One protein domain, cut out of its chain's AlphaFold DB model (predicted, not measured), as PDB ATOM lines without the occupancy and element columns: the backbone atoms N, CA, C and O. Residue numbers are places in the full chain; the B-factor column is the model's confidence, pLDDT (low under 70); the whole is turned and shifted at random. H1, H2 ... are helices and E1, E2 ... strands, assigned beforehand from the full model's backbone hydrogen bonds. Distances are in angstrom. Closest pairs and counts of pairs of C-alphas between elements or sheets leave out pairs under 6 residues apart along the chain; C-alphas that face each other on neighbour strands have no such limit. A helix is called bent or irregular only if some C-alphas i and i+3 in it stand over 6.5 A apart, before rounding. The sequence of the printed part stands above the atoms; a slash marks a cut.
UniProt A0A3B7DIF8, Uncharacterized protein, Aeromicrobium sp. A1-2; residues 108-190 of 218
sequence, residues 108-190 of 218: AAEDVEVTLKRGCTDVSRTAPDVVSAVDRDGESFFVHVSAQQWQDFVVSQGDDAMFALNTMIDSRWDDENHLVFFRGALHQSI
ATOM      1  N   ALA A 108      18.181 -30.910  10.120       66.56
ATOM      2  CA  ALA A 108      17.092 -31.896  10.108       66.56
ATOM      3  C   ALA A 108      15.826 -31.513   9.336       66.56
ATOM      4  O   ALA A 108      15.353 -32.297   8.524       66.56
ATOM      5  N   ALA A 109      15.265 -30.323   9.573       67.56
ATOM      6  CA  ALA A 109      14.065 -29.901   8.850       67.56
ATOM      7  C   ALA A 109      14.345 -29.743   7.345       67.56
ATOM      8  O   ALA A 109      13.498 -30.074   6.526       67.56
ATOM      9  N   GLU A 110      15.552 -29.301   6.981       78.56
ATOM     10  CA  GLU A 110      15.994 -29.194   5.589       78.56
ATOM     11  C   GLU A 110      16.161 -30.582   4.949       78.56
ATOM     12  O   GLU A 110      15.682 -30.807   3.841       78.56
ATOM     13  N   ASP A 111      16.748 -31.541   5.665       79.75
ATOM     14  CA  ASP A 111      16.899 -32.930   5.226       79.75
ATOM     15  C   ASP A 111      15.533 -33.601   5.033       79.75
ATOM     16  O   ASP A 111      15.284 -34.245   4.009       79.75
ATOM     17  N   VAL A 112      14.611 -33.404   5.978       82.31
ATOM     18  CA  VAL A 112      13.229 -33.896   5.898       82.31
ATOM     19  C   VAL A 112      12.504 -33.246   4.724       82.31
ATOM     20  O   VAL A 112      11.926 -33.957   3.909       82.31
ATOM     21  N   GLU A 113      12.590 -31.927   4.546       85.25
ATOM     22  CA  GLU A 113      12.017 -31.247   3.380       85.25
ATOM     23  C   GLU A 113      12.561 -31.796   2.056       85.25
ATOM     24  O   GLU A 113      11.795 -32.067   1.130       85.25
ATOM     25  N   VAL A 114      13.884 -31.953   1.943       85.50
ATOM     26  CA  VAL A 114      14.542 -32.498   0.748       85.50
ATOM     27  C   VAL A 114      14.081 -33.929   0.479       85.50
ATOM     28  O   VAL A 114      13.920 -34.314  -0.682       85.50
ATOM     29  N   THR A 115      13.841 -34.706   1.536       83.69
ATOM     30  CA  THR A 115      13.284 -36.058   1.443       83.69
ATOM     31  C   THR A 115      11.869 -36.027   0.890       83.69
ATOM     32  O   THR A 115      11.591 -36.650  -0.136       83.69
ATOM     33  N   LEU A 116      10.997 -35.249   1.532       86.88
ATOM     34  CA  LEU A 116       9.582 -35.151   1.197       86.88
ATOM     35  C   LEU A 116       9.380 -34.625  -0.224       86.88
ATOM     36  O   LEU A 116       8.534 -35.141  -0.946       86.88
ATOM     37  N   LYS A 117      10.220 -33.696  -0.699       89.62
ATOM     38  CA  LYS A 117      10.163 -33.156  -2.074       89.62
ATOM     39  C   LYS A 117      10.331 -34.217  -3.172       89.62
ATOM     40  O   LYS A 117      10.064 -33.929  -4.335       89.62
ATOM     41  N   ARG A 118      10.782 -35.435  -2.844       84.44
ATOM     42  CA  ARG A 118      10.870 -36.561  -3.796       84.44
ATOM     43  C   ARG A 118       9.554 -37.338  -3.928       84.44
ATOM     44  O   ARG A 118       9.317 -37.953  -4.969       84.44
ATOM     45  N   GLY A 119       8.736 -37.345  -2.878       82.00
ATOM     46  CA  GLY A 119       7.487 -38.110  -2.788       82.00
ATOM     47  C   GLY A 119       6.236 -37.246  -2.928       82.00
ATOM     48  O   GLY A 119       5.307 -37.641  -3.628       82.00
ATOM     49  N   CYS A 120       6.267 -36.054  -2.341       88.12
ATOM     50  CA  CYS A 120       5.140 -35.149  -2.142       88.12
ATOM     51  C   CYS A 120       5.010 -34.099  -3.258       88.12
ATOM     52  O   CYS A 120       5.985 -33.738  -3.918       88.12
ATOM     53  N   THR A 121       3.790 -33.602  -3.457       91.00
ATOM     54  CA  THR A 121       3.444 -32.583  -4.460       91.00
ATOM     55  C   THR A 121       3.733 -31.161  -3.986       91.00
ATOM     56  O   THR A 121       4.143 -30.327  -4.791       91.00
ATOM     57  N   ASP A 122       3.580 -30.904  -2.688       93.00
ATOM     58  CA  ASP A 122       3.959 -29.650  -2.035       93.00
ATOM     59  C   ASP A 122       4.645 -29.951  -0.702       93.00
ATOM     60  O   ASP A 122       4.284 -30.905  -0.013       93.00
ATOM     61  N   VAL A 123       5.664 -29.167  -0.353       91.94
ATOM     62  CA  VAL A 123       6.435 -29.314   0.886       91.94
ATOM     63  C   VAL A 123       6.889 -27.939   1.345       91.94
ATOM     64  O   VAL A 123       7.641 -27.254   0.644       91.94
ATOM     65  N   SER A 124       6.484 -27.553   2.551       90.81
ATOM     66  CA  SER A 124       6.839 -26.270   3.144       90.81
ATOM     67  C   SER A 124       7.101 -26.388   4.641       90.81
ATOM     68  O   SER A 124       6.463 -27.151   5.362       90.81
ATOM     69  N   ARG A 125       8.047 -25.592   5.133       88.31
ATOM     70  CA  ARG A 125       8.312 -25.462   6.564       88.31
ATOM     71  C   ARG A 125       7.330 -24.483   7.181       88.31
ATOM     72  O   ARG A 125       7.322 -23.310   6.813       88.31
ATOM     73  N   THR A 126       6.523 -24.947   8.128       85.00
ATOM     74  CA  THR A 126       5.532 -24.104   8.818       85.00
ATOM     75  C   THR A 126       6.059 -23.561  10.143       85.00
ATOM     76  O   THR A 126       5.632 -22.494  10.581       85.00
ATOM     77  N   ALA A 127       7.017 -24.256  10.760       77.50
ATOM     78  CA  ALA A 127       7.716 -23.840  11.973       77.50
ATOM     79  C   ALA A 127       9.145 -24.422  11.989       77.50
ATOM     80  O   ALA A 127       9.451 -25.292  11.171       77.50
ATOM     81  N   PRO A 128      10.043 -23.983  12.897       76.12
ATOM     82  CA  PRO A 128      11.412 -24.497  12.952       76.12
ATOM     83  C   PRO A 128      11.499 -26.030  12.946       76.12
ATOM     84  O   PRO A 128      12.258 -26.575  12.155       76.12
ATOM     85  N   ASP A 129      10.661 -26.726  13.702       76.81
ATOM     86  CA  ASP A 129      10.709 -28.192  13.802       76.81
ATOM     87  C   ASP A 129       9.494 -28.869  13.146       76.81
ATOM     88  O   ASP A 129       9.166 -30.006  13.473       76.81
ATOM     89  N   VAL A 130       8.793 -28.165  12.242       82.88
ATOM     90  CA  VAL A 130       7.579 -28.676  11.587       82.88
ATOM     91  C   VAL A 130       7.623 -28.466  10.076       82.88
ATOM     92  O   VAL A 130       7.710 -27.334   9.588       82.88
ATOM     93  N   VAL A 131       7.494 -29.567   9.339       87.88
ATOM     94  CA  VAL A 131       7.390 -29.588   7.877       87.88
ATOM     95  C   VAL A 131       5.997 -30.057   7.480       87.88
ATOM     96  O   VAL A 131       5.588 -31.152   7.838       87.88
ATOM     97  N   SER A 132       5.259 -29.237   6.742       91.94
ATOM     98  CA  SER A 132       4.004 -29.625   6.102       91.94
ATOM     99  C   SER A 132       4.297 -30.183   4.716       91.94
ATOM    100  O   SER A 132       5.089 -29.604   3.971       91.94
ATOM    101  N   ALA A 133       3.628 -31.264   4.341       92.75
ATOM    102  CA  ALA A 133       3.699 -31.828   3.004       92.75
ATOM    103  C   ALA A 133       2.318 -32.252   2.506       92.75
ATOM    104  O   ALA A 133       1.422 -32.528   3.298       92.75
ATOM    105  N   VAL A 134       2.153 -32.276   1.189       91.31
ATOM    106  CA  VAL A 134       0.956 -32.761   0.501       91.31
ATOM    107  C   VAL A 134       1.354 -33.959  -0.339       91.31
ATOM    108  O   VAL A 134       2.256 -33.866  -1.172       91.31
ATOM    109  N   ASP A 135       0.711 -35.096  -0.116       87.62
ATOM    110  CA  ASP A 135       0.968 -36.319  -0.866       87.62
ATOM    111  C   ASP A 135       0.497 -36.202  -2.330       87.62
ATOM    112  O   ASP A 135      -0.082 -35.199  -2.760       87.62
ATOM    113  N   ARG A 136       0.750 -37.228  -3.139       86.19
ATOM    114  CA  ARG A 136       0.297 -37.308  -4.537       86.19
ATOM    115  C   ARG A 136      -1.214 -37.419  -4.659       86.19
ATOM    116  O   ARG A 136      -1.769 -36.925  -5.637       86.19
ATOM    117  N   ASP A 137      -1.848 -37.991  -3.643       86.06
ATOM    118  CA  ASP A 137      -3.300 -38.128  -3.563       86.06
ATOM    119  C   ASP A 137      -3.982 -36.852  -3.031       86.06
ATOM    120  O   ASP A 137      -5.206 -36.775  -2.954       86.06
ATOM    121  N   GLY A 138      -3.200 -35.805  -2.729       87.06
ATOM    122  CA  GLY A 138      -3.696 -34.499  -2.289       87.06
ATOM    123  C   GLY A 138      -3.907 -34.373  -0.780       87.06
ATOM    124  O   GLY A 138      -4.340 -33.319  -0.317       87.06
ATOM    125  N   GLU A 139      -3.587 -35.410  -0.008       86.75
ATOM    126  CA  GLU A 139      -3.685 -35.389   1.452       86.75
ATOM    127  C   GLU A 139      -2.522 -34.634   2.096       86.75
ATOM    128  O   GLU A 139      -1.358 -34.856   1.764       86.75
ATOM    129  N   SER A 140      -2.829 -33.745   3.040       90.50
ATOM    130  CA  SER A 140      -1.826 -32.963   3.764       90.50
ATOM    131  C   SER A 140      -1.421 -33.629   5.076       90.50
ATOM    132  O   SER A 140      -2.289 -33.999   5.862       90.50
ATOM    133  N   PHE A 141      -0.125 -33.656   5.375       89.56
ATOM    134  CA  PHE A 141       0.402 -34.111   6.658       89.56
ATOM    135  C   PHE A 141       1.542 -33.224   7.168       89.56
ATOM    136  O   PHE A 141       2.115 -32.419   6.435       89.56
ATOM    137  N   PHE A 142       1.872 -33.375   8.448       90.38
ATOM    138  CA  PHE A 142       2.881 -32.594   9.152       90.38
ATOM    139  C   PHE A 142       3.923 -33.505   9.787       90.38
ATOM    140  O   PHE A 142       3.565 -34.402  10.535       90.38
ATOM    141  N   VAL A 143       5.206 -33.240   9.583       87.44
ATOM    142  CA  VAL A 143       6.312 -33.926  10.255       87.44
ATOM    143  C   VAL A 143       6.877 -33.016  11.339       87.44
ATOM    144  O   VAL A 143       7.380 -31.939  11.031       87.44
ATOM    145  N   HIS A 144       6.779 -33.446  12.594       86.31
ATOM    146  CA  HIS A 144       7.242 -32.760  13.800       86.31
ATOM    147  C   HIS A 144       8.533 -33.421  14.268       86.31
ATOM    148  O   HIS A 144       8.511 -34.501  14.868       86.31
ATOM    149  N   VAL A 145       9.663 -32.799  13.948       79.62
ATOM    150  CA  VAL A 145      10.984 -33.354  14.235       79.62
ATOM    151  C   VAL A 145      12.017 -32.242  14.403       79.62
ATOM    152  O   VAL A 145      12.222 -31.414  13.517       79.62
ATOM    153  N   SER A 146      12.686 -32.235  15.553       75.88
ATOM    154  CA  SER A 146      13.806 -31.331  15.817       75.88
ATOM    155  C   SER A 146      15.118 -31.845  15.223       75.88
ATOM    156  O   SER A 146      15.252 -33.018  14.863       75.88
ATOM    157  N   ALA A 147      16.130 -30.972  15.185       69.69
ATOM    158  CA  ALA A 147      17.488 -31.318  14.757       69.69
ATOM    159  C   ALA A 147      18.040 -32.588  15.420       69.69
ATOM    160  O   ALA A 147      18.492 -33.505  14.737       69.69
ATOM    161  N   GLN A 148      17.945 -32.653  16.748       65.19
ATOM    162  CA  GLN A 148      18.429 -33.791  17.526       65.19
ATOM    163  C   GLN A 148      17.628 -35.061  17.225       65.19
ATOM    164  O   GLN A 148      18.198 -36.129  17.038       65.19
ATOM    165  N   GLN A 149      16.306 -34.936  17.143       75.81
ATOM    166  CA  GLN A 149      15.400 -36.063  16.948       75.81
ATOM    167  C   GLN A 149      15.606 -36.744  15.592       75.81
ATOM    168  O   GLN A 149      15.684 -37.967  15.503       75.81
ATOM    169  N   TRP A 150      15.763 -35.957  14.529       80.56
ATOM    170  CA  TRP A 150      16.093 -36.491  13.210       80.56
ATOM    171  C   TRP A 150      17.447 -37.185  13.199       80.56
ATOM    172  O   TRP A 150      17.611 -38.236  12.592       80.56
ATOM    173  N   GLN A 151      18.423 -36.612  13.891       72.44
ATOM    174  CA  GLN A 151      19.736 -37.211  13.961       72.44
ATOM    175  C   GLN A 151      19.700 -38.563  14.685       72.44
ATOM    176  O   GLN A 151      20.265 -39.535  14.189       72.44
ATOM    177  N   ASP A 152      18.991 -38.646  15.810       70.94
ATOM    178  CA  ASP A 152      18.780 -39.895  16.540       70.94
ATOM    179  C   ASP A 152      18.062 -40.926  15.656       70.94
ATOM    180  O   ASP A 152      18.457 -42.094  15.608       70.94
ATOM    181  N   PHE A 153      17.064 -40.486  14.880       78.50
ATOM    182  CA  PHE A 153      16.389 -41.319  13.889       78.50
ATOM    183  C   PHE A 153      17.366 -41.863  12.843       78.50
ATOM    184  O   PHE A 153      17.442 -43.077  12.659       78.50
ATOM    185  N   VAL A 154      18.152 -40.993  12.204       79.44
ATOM    186  CA  VAL A 154      19.133 -41.377  11.180       79.44
ATOM    187  C   VAL A 154      20.164 -42.342  11.748       79.44
ATOM    188  O   VAL A 154      20.474 -43.343  11.115       79.44
ATOM    189  N   VAL A 155      20.656 -42.108  12.965       75.50
ATOM    190  CA  VAL A 155      21.603 -43.035  13.588       75.50
ATOM    191  C   VAL A 155      20.942 -44.378  13.920       75.50
ATOM    192  O   VAL A 155      21.583 -45.419  13.772       75.50
ATOM    193  N   SER A 156      19.669 -44.387  14.328       75.88
ATOM    194  CA  SER A 156      18.932 -45.625  14.622       75.88
ATOM    195  C   SER A 156      18.650 -46.473  13.377       75.88
ATOM    196  O   SER A 156      18.711 -47.702  13.447       75.88
ATOM    197  N   GLN A 157      18.351 -45.829  12.245       78.88
ATOM    198  CA  GLN A 157      17.994 -46.496  10.990       78.88
ATOM    199  C   GLN A 157      19.203 -46.715  10.065       78.88
ATOM    200  O   GLN A 157      19.137 -47.535   9.153       78.88
ATOM    201  N   GLY A 158      20.311 -46.004  10.285       79.62
ATOM    202  CA  GLY A 158      21.487 -46.034   9.419       79.62
ATOM    203  C   GLY A 158      21.197 -45.481   8.021       79.62
ATOM    204  O   GLY A 158      20.460 -44.506   7.862       79.62
ATOM    205  N   ASP A 159      21.757 -46.131   6.999       77.50
ATOM    206  CA  ASP A 159      21.583 -45.743   5.591       77.50
ATOM    207  C   ASP A 159      20.117 -45.853   5.110       77.50
ATOM    208  O   ASP A 159      19.743 -45.247   4.104       77.50
ATOM    209  N   ASP A 160      19.265 -46.565   5.860       82.94
ATOM    210  CA  ASP A 160      17.854 -46.792   5.538       82.94
ATOM    211  C   ASP A 160      16.906 -45.730   6.114       82.94
ATOM    212  O   ASP A 160      15.703 -45.800   5.874       82.94
ATOM    213  N   ALA A 161      17.399 -44.715   6.835       78.81
ATOM    214  CA  ALA A 161      16.554 -43.695   7.474       78.81
ATOM    215  C   ALA A 161      15.539 -43.059   6.511       78.81
ATOM    216  O   ALA A 161      14.363 -42.885   6.823       78.81
ATOM    217  N   MET A 162      15.986 -42.781   5.291       82.12
ATOM    218  CA  MET A 162      15.170 -42.184   4.237       82.12
ATOM    219  C   MET A 162      14.078 -43.135   3.746       82.12
ATOM    220  O   MET A 162      12.941 -42.729   3.507       82.12
ATOM    221  N   PHE A 163      14.423 -44.413   3.596       82.06
ATOM    222  CA  PHE A 163      13.474 -45.450   3.219       82.06
ATOM    223  C   PHE A 163      12.455 -45.691   4.337       82.06
ATOM    224  O   PHE A 163      11.262 -45.805   4.061       82.06
ATOM    225  N   ALA A 164      12.899 -45.691   5.595       82.25
ATOM    226  CA  ALA A 164      12.042 -45.813   6.767       82.25
ATOM    227  C   ALA A 164      11.057 -44.638   6.882       82.25
ATOM    228  O   ALA A 164       9.872 -44.867   7.126       82.25
ATOM    229  N   LEU A 165      11.507 -43.399   6.641       84.81
ATOM    230  CA  LEU A 165      10.629 -42.225   6.601       84.81
ATOM    231  C   LEU A 165       9.560 -42.356   5.508       84.81
ATOM    232  O   LEU A 165       8.378 -42.210   5.805       84.81
ATOM    233  N   ASN A 166       9.949 -42.690   4.273       84.19
ATOM    234  CA  ASN A 166       8.991 -42.883   3.177       84.19
ATOM    235  C   ASN A 166       8.009 -44.023   3.467       84.19
ATOM    236  O   ASN A 166       6.813 -43.855   3.288       84.19
ATOM    237  N   THR A 167       8.490 -45.143   4.011       83.69
ATOM    238  CA  THR A 167       7.626 -46.269   4.400       83.69
ATOM    239  C   THR A 167       6.591 -45.846   5.446       83.69
ATOM    240  O   THR A 167       5.441 -46.275   5.385       83.69
ATOM    241  N   MET A 168       6.967 -44.988   6.402       83.19
ATOM    242  CA  MET A 168       6.020 -44.429   7.372       83.19
ATOM    243  C   MET A 168       5.025 -43.460   6.737       83.19
ATOM    244  O   MET A 168       3.887 -43.420   7.179       83.19
ATOM    245  N   ILE A 169       5.409 -42.695   5.717       83.88
ATOM    246  CA  ILE A 169       4.481 -41.812   4.994       83.88
ATOM    247  C   ILE A 169       3.477 -42.638   4.188       83.88
ATOM    248  O   ILE A 169       2.278 -42.404   4.305       83.88
ATOM    249  N   ASP A 170       3.962 -43.635   3.447       83.12
ATOM    250  CA  ASP A 170       3.159 -44.492   2.566       83.12
ATOM    251  C   ASP A 170       2.190 -45.407   3.338       83.12
ATOM    252  O   ASP A 170       1.244 -45.946   2.771       83.12
ATOM    253  N   SER A 171       2.444 -45.627   4.631       80.56
ATOM    254  CA  SER A 171       1.599 -46.445   5.509       80.56
ATOM    255  C   SER A 171       0.667 -45.633   6.408       80.56
ATOM    256  O   SER A 171       0.026 -46.231   7.275       80.56
ATOM    257  N   ARG A 172       0.604 -44.301   6.244       82.31
ATOM    258  CA  ARG A 172      -0.319 -43.447   7.010       82.31
ATOM    259  C   ARG A 172      -1.760 -43.828   6.700       82.31
ATOM    260  O   ARG A 172      -2.088 -44.158   5.565       82.31
ATOM    261  N   TRP A 173      -2.610 -43.770   7.717       76.06
ATOM    262  CA  TRP A 173      -4.058 -43.825   7.521       76.06
ATOM    263  C   TRP A 173      -4.602 -42.426   7.214       76.06
ATOM    264  O   TRP A 173      -4.000 -41.431   7.619       76.06
ATOM    265  N   ASP A 174      -5.752 -42.351   6.543       74.31
ATOM    266  CA  ASP A 174      -6.388 -41.095   6.107       74.31
ATOM    267  C   ASP A 174      -6.654 -40.104   7.268       74.31
ATOM    268  O   ASP A 174      -6.799 -38.898   7.062       74.31
ATOM    269  N   ASP A 175      -6.749 -40.585   8.516       73.69
ATOM    270  CA  ASP A 175      -6.920 -39.753   9.712       73.69
ATOM    271  C   ASP A 175      -5.593 -39.309  10.363       73.69
ATOM    272  O   ASP A 175      -5.580 -38.373  11.172       73.69
ATOM    273  N   GLU A 176      -4.465 -39.910   9.982       77.62
ATOM    274  CA  GLU A 176      -3.134 -39.669  10.542       77.62
ATOM    275  C   GLU A 176      -2.354 -38.610   9.750       77.62
ATOM    276  O   GLU A 176      -1.484 -38.875   8.911       77.62
ATOM    277  N   ASN A 177      -2.647 -37.354  10.078       85.00
ATOM    278  CA  ASN A 177      -2.054 -36.191   9.417       85.00
ATOM    279  C   ASN A 177      -0.753 -35.701  10.063       85.00
ATOM    280  O   ASN A 177      -0.241 -34.650   9.692       85.00
ATOM    281  N   HIS A 178      -0.213 -36.407  11.051       84.62
ATOM    282  CA  HIS A 178       1.012 -36.020  11.740       84.62
ATOM    283  C   HIS A 178       2.016 -37.177  11.733       84.62
ATOM    284  O   HIS A 178       1.650 -38.331  11.883       84.62
ATOM    285  N   LEU A 179       3.301 -36.876  11.589       85.56
ATOM    286  CA  LEU A 179       4.415 -37.738  11.954       85.56
ATOM    287  C   LEU A 179       5.138 -37.021  13.092       85.56
ATOM    288  O   LEU A 179       5.626 -35.916  12.890       85.56
ATOM    289  N   VAL A 180       5.178 -37.592  14.289       82.62
ATOM    290  CA  VAL A 180       5.762 -36.955  15.475       82.62
ATOM    291  C   VAL A 180       6.922 -37.777  16.000       82.62
ATOM    292  O   VAL A 180       6.866 -39.008  16.042       82.62
ATOM    293  N   PHE A 181       7.981 -37.100  16.425       74.94
ATOM    294  CA  PHE A 181       9.060 -37.771  17.122       74.94
ATOM    295  C   PHE A 181       8.752 -37.885  18.610       74.94
ATOM    296  O   PHE A 181       8.546 -36.892  19.309       74.94
ATOM    297  N   PHE A 182       8.753 -39.113  19.107       71.62
ATOM    298  CA  PHE A 182       8.415 -39.423  20.480       71.62
ATOM    299  C   PHE A 182       9.371 -40.486  21.028       71.62
ATOM    300  O   PHE A 182       9.489 -41.581  20.488       71.62
ATOM    301  N   ARG A 183      10.084 -40.150  22.113       65.25
ATOM    302  CA  ARG A 183      11.025 -41.049  22.819       65.25
ATOM    303  C   ARG A 183      12.049 -41.761  21.935       65.25
ATOM    304  O   ARG A 183      12.314 -42.948  22.114       65.25
ATOM    305  N   GLY A 184      12.670 -41.029  21.018       67.06
ATOM    306  CA  GLY A 184      13.748 -41.581  20.193       67.06
ATOM    307  C   GLY A 184      13.271 -42.283  18.922       67.06
ATOM    308  O   GLY A 184      14.108 -42.781  18.176       67.06
ATOM    309  N   ALA A 185      11.962 -42.324  18.656       70.31
ATOM    310  CA  ALA A 185      11.401 -42.914  17.449       70.31
ATOM    311  C   ALA A 185      10.402 -41.969  16.771       70.31
ATOM    312  O   ALA A 185       9.764 -41.136  17.417       70.31
ATOM    313  N   LEU A 186      10.271 -42.104  15.451       76.81
ATOM    314  CA  LEU A 186       9.226 -41.428  14.692       76.81
ATOM    315  C   LEU A 186       7.959 -42.287  14.708       76.81
ATOM    316  O   LEU A 186       8.021 -43.506  14.555       76.81
ATOM    317  N   HIS A 187       6.818 -41.640  14.881       77.94
ATOM    318  CA  HIS A 187       5.506 -42.267  14.885       77.94
ATOM    319  C   HIS A 187       4.586 -41.495  13.939       77.94
ATOM    320  O   HIS A 187       4.693 -40.275  13.859       77.94
ATOM    321  N   GLN A 188       3.649 -42.172  13.270       80.06
ATOM    322  CA  GLN A 188       2.448 -41.514  12.714       80.06
ATOM    323  C   GLN A 188       1.643 -40.887  13.848       80.06
ATOM    324  O   GLN A 188       2.035 -41.141  14.968       80.06
ATOM    325  N   SER A 189       0.628 -40.046  13.623       76.12
ATOM    326  CA  SER A 189      -0.271 -39.473  14.635       76.12
ATOM    327  C   SER A 189      -1.454 -38.712  14.039       76.12
ATOM    328  O   SER A 189      -1.374 -38.134  12.962       76.12
ATOM    329  N   ILE A 190      -2.541 -38.630  14.808       74.62
ATOM    330  CA  ILE A 190      -3.673 -37.724  14.568       74.62
ATOM    331  C   ILE A 190      -3.483 -36.340  15.229       74.62
ATOM    332  O   ILE A 190      -4.324 -35.457  15.077       74.62
TER     333      ILE A 190
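AT A GLANCE: This is residues 108 to 190 of the 218 residues of an uncharacterized protein of Aeromicrobium sp. A1-2 (UniProt A0A3B7DIF8). A strongly twisted sheet of five strands makes a wall with helices over one face and the other face bare, two layers in all. H1 lies over E2, and the bent helix H2 turns a corner over E4 and E5. The printed part has 83 residues, mixed in class, with two named helices and five named strands in the order H1 E1 E2 E3 H2 E4 E5. The mixed sheet runs E1 E2 E3 E4 E5; the whole is compact, with a radius of gyration of the C-alphas of 11.4 A and spans of 31 by 23 by 22 A.

IN THESE COORDINATES: The strands are E1, residues 122 to 127, 15.6 A from first to last C-alpha; E2, 130 to 134; E3, 140 to 144; E4, 178 to 182; and E5, 185 to 189, ending at C-alpha (-0.271, -39.473, 14.635). H1, residues 108 to 116, begins at C-alpha (17.092, -31.896, 10.108). H2, residues 147 to 170, was assigned as one helix by its hydrogen bonds but is bent: C-alphas 156 and 159 are 9.4 A apart. Its arms are H2a, 147 to 156, and H2b, 159 to 170, 18.7 A long and irregular, with C-alphas 159 and 162 7.5 A apart.

HOW THE PARTS SIT: E1, E2 and E3 form a meander, antiparallel hairpins in a row; N 124 and O 132, and N 131 and O 143, are each 2.9 A apart, within hydrogen-bond range. E3, H2 and E4 form a strand-helix-strand unit, parallel neighbour strands joined through a helix, with a left-handed crossover; N 179 to O 142 is 2.7 A. In the hairpin E4 and E5, N 180 to O 187 is 2.8 A. H1 runs along E2 at 5 degrees on the local plane. H1 touches H2a, closest at the C-alphas of Ala 108 and Ala 147, 4.7 A. H2a and H2b touch only at the corner, about perpendicular at 73 degrees. Every O i to N i+4 pair is within range in H1 and H2a, 7 of 8 in H2b.

THE WHOLE: The farthest C-alphas, of Gly 138 and Val 155, are 31.1 A apart. The printed part has no cut and no long link. Confidence is under 70 at residues 108 to 109, 147 to 148 and 183 to 184.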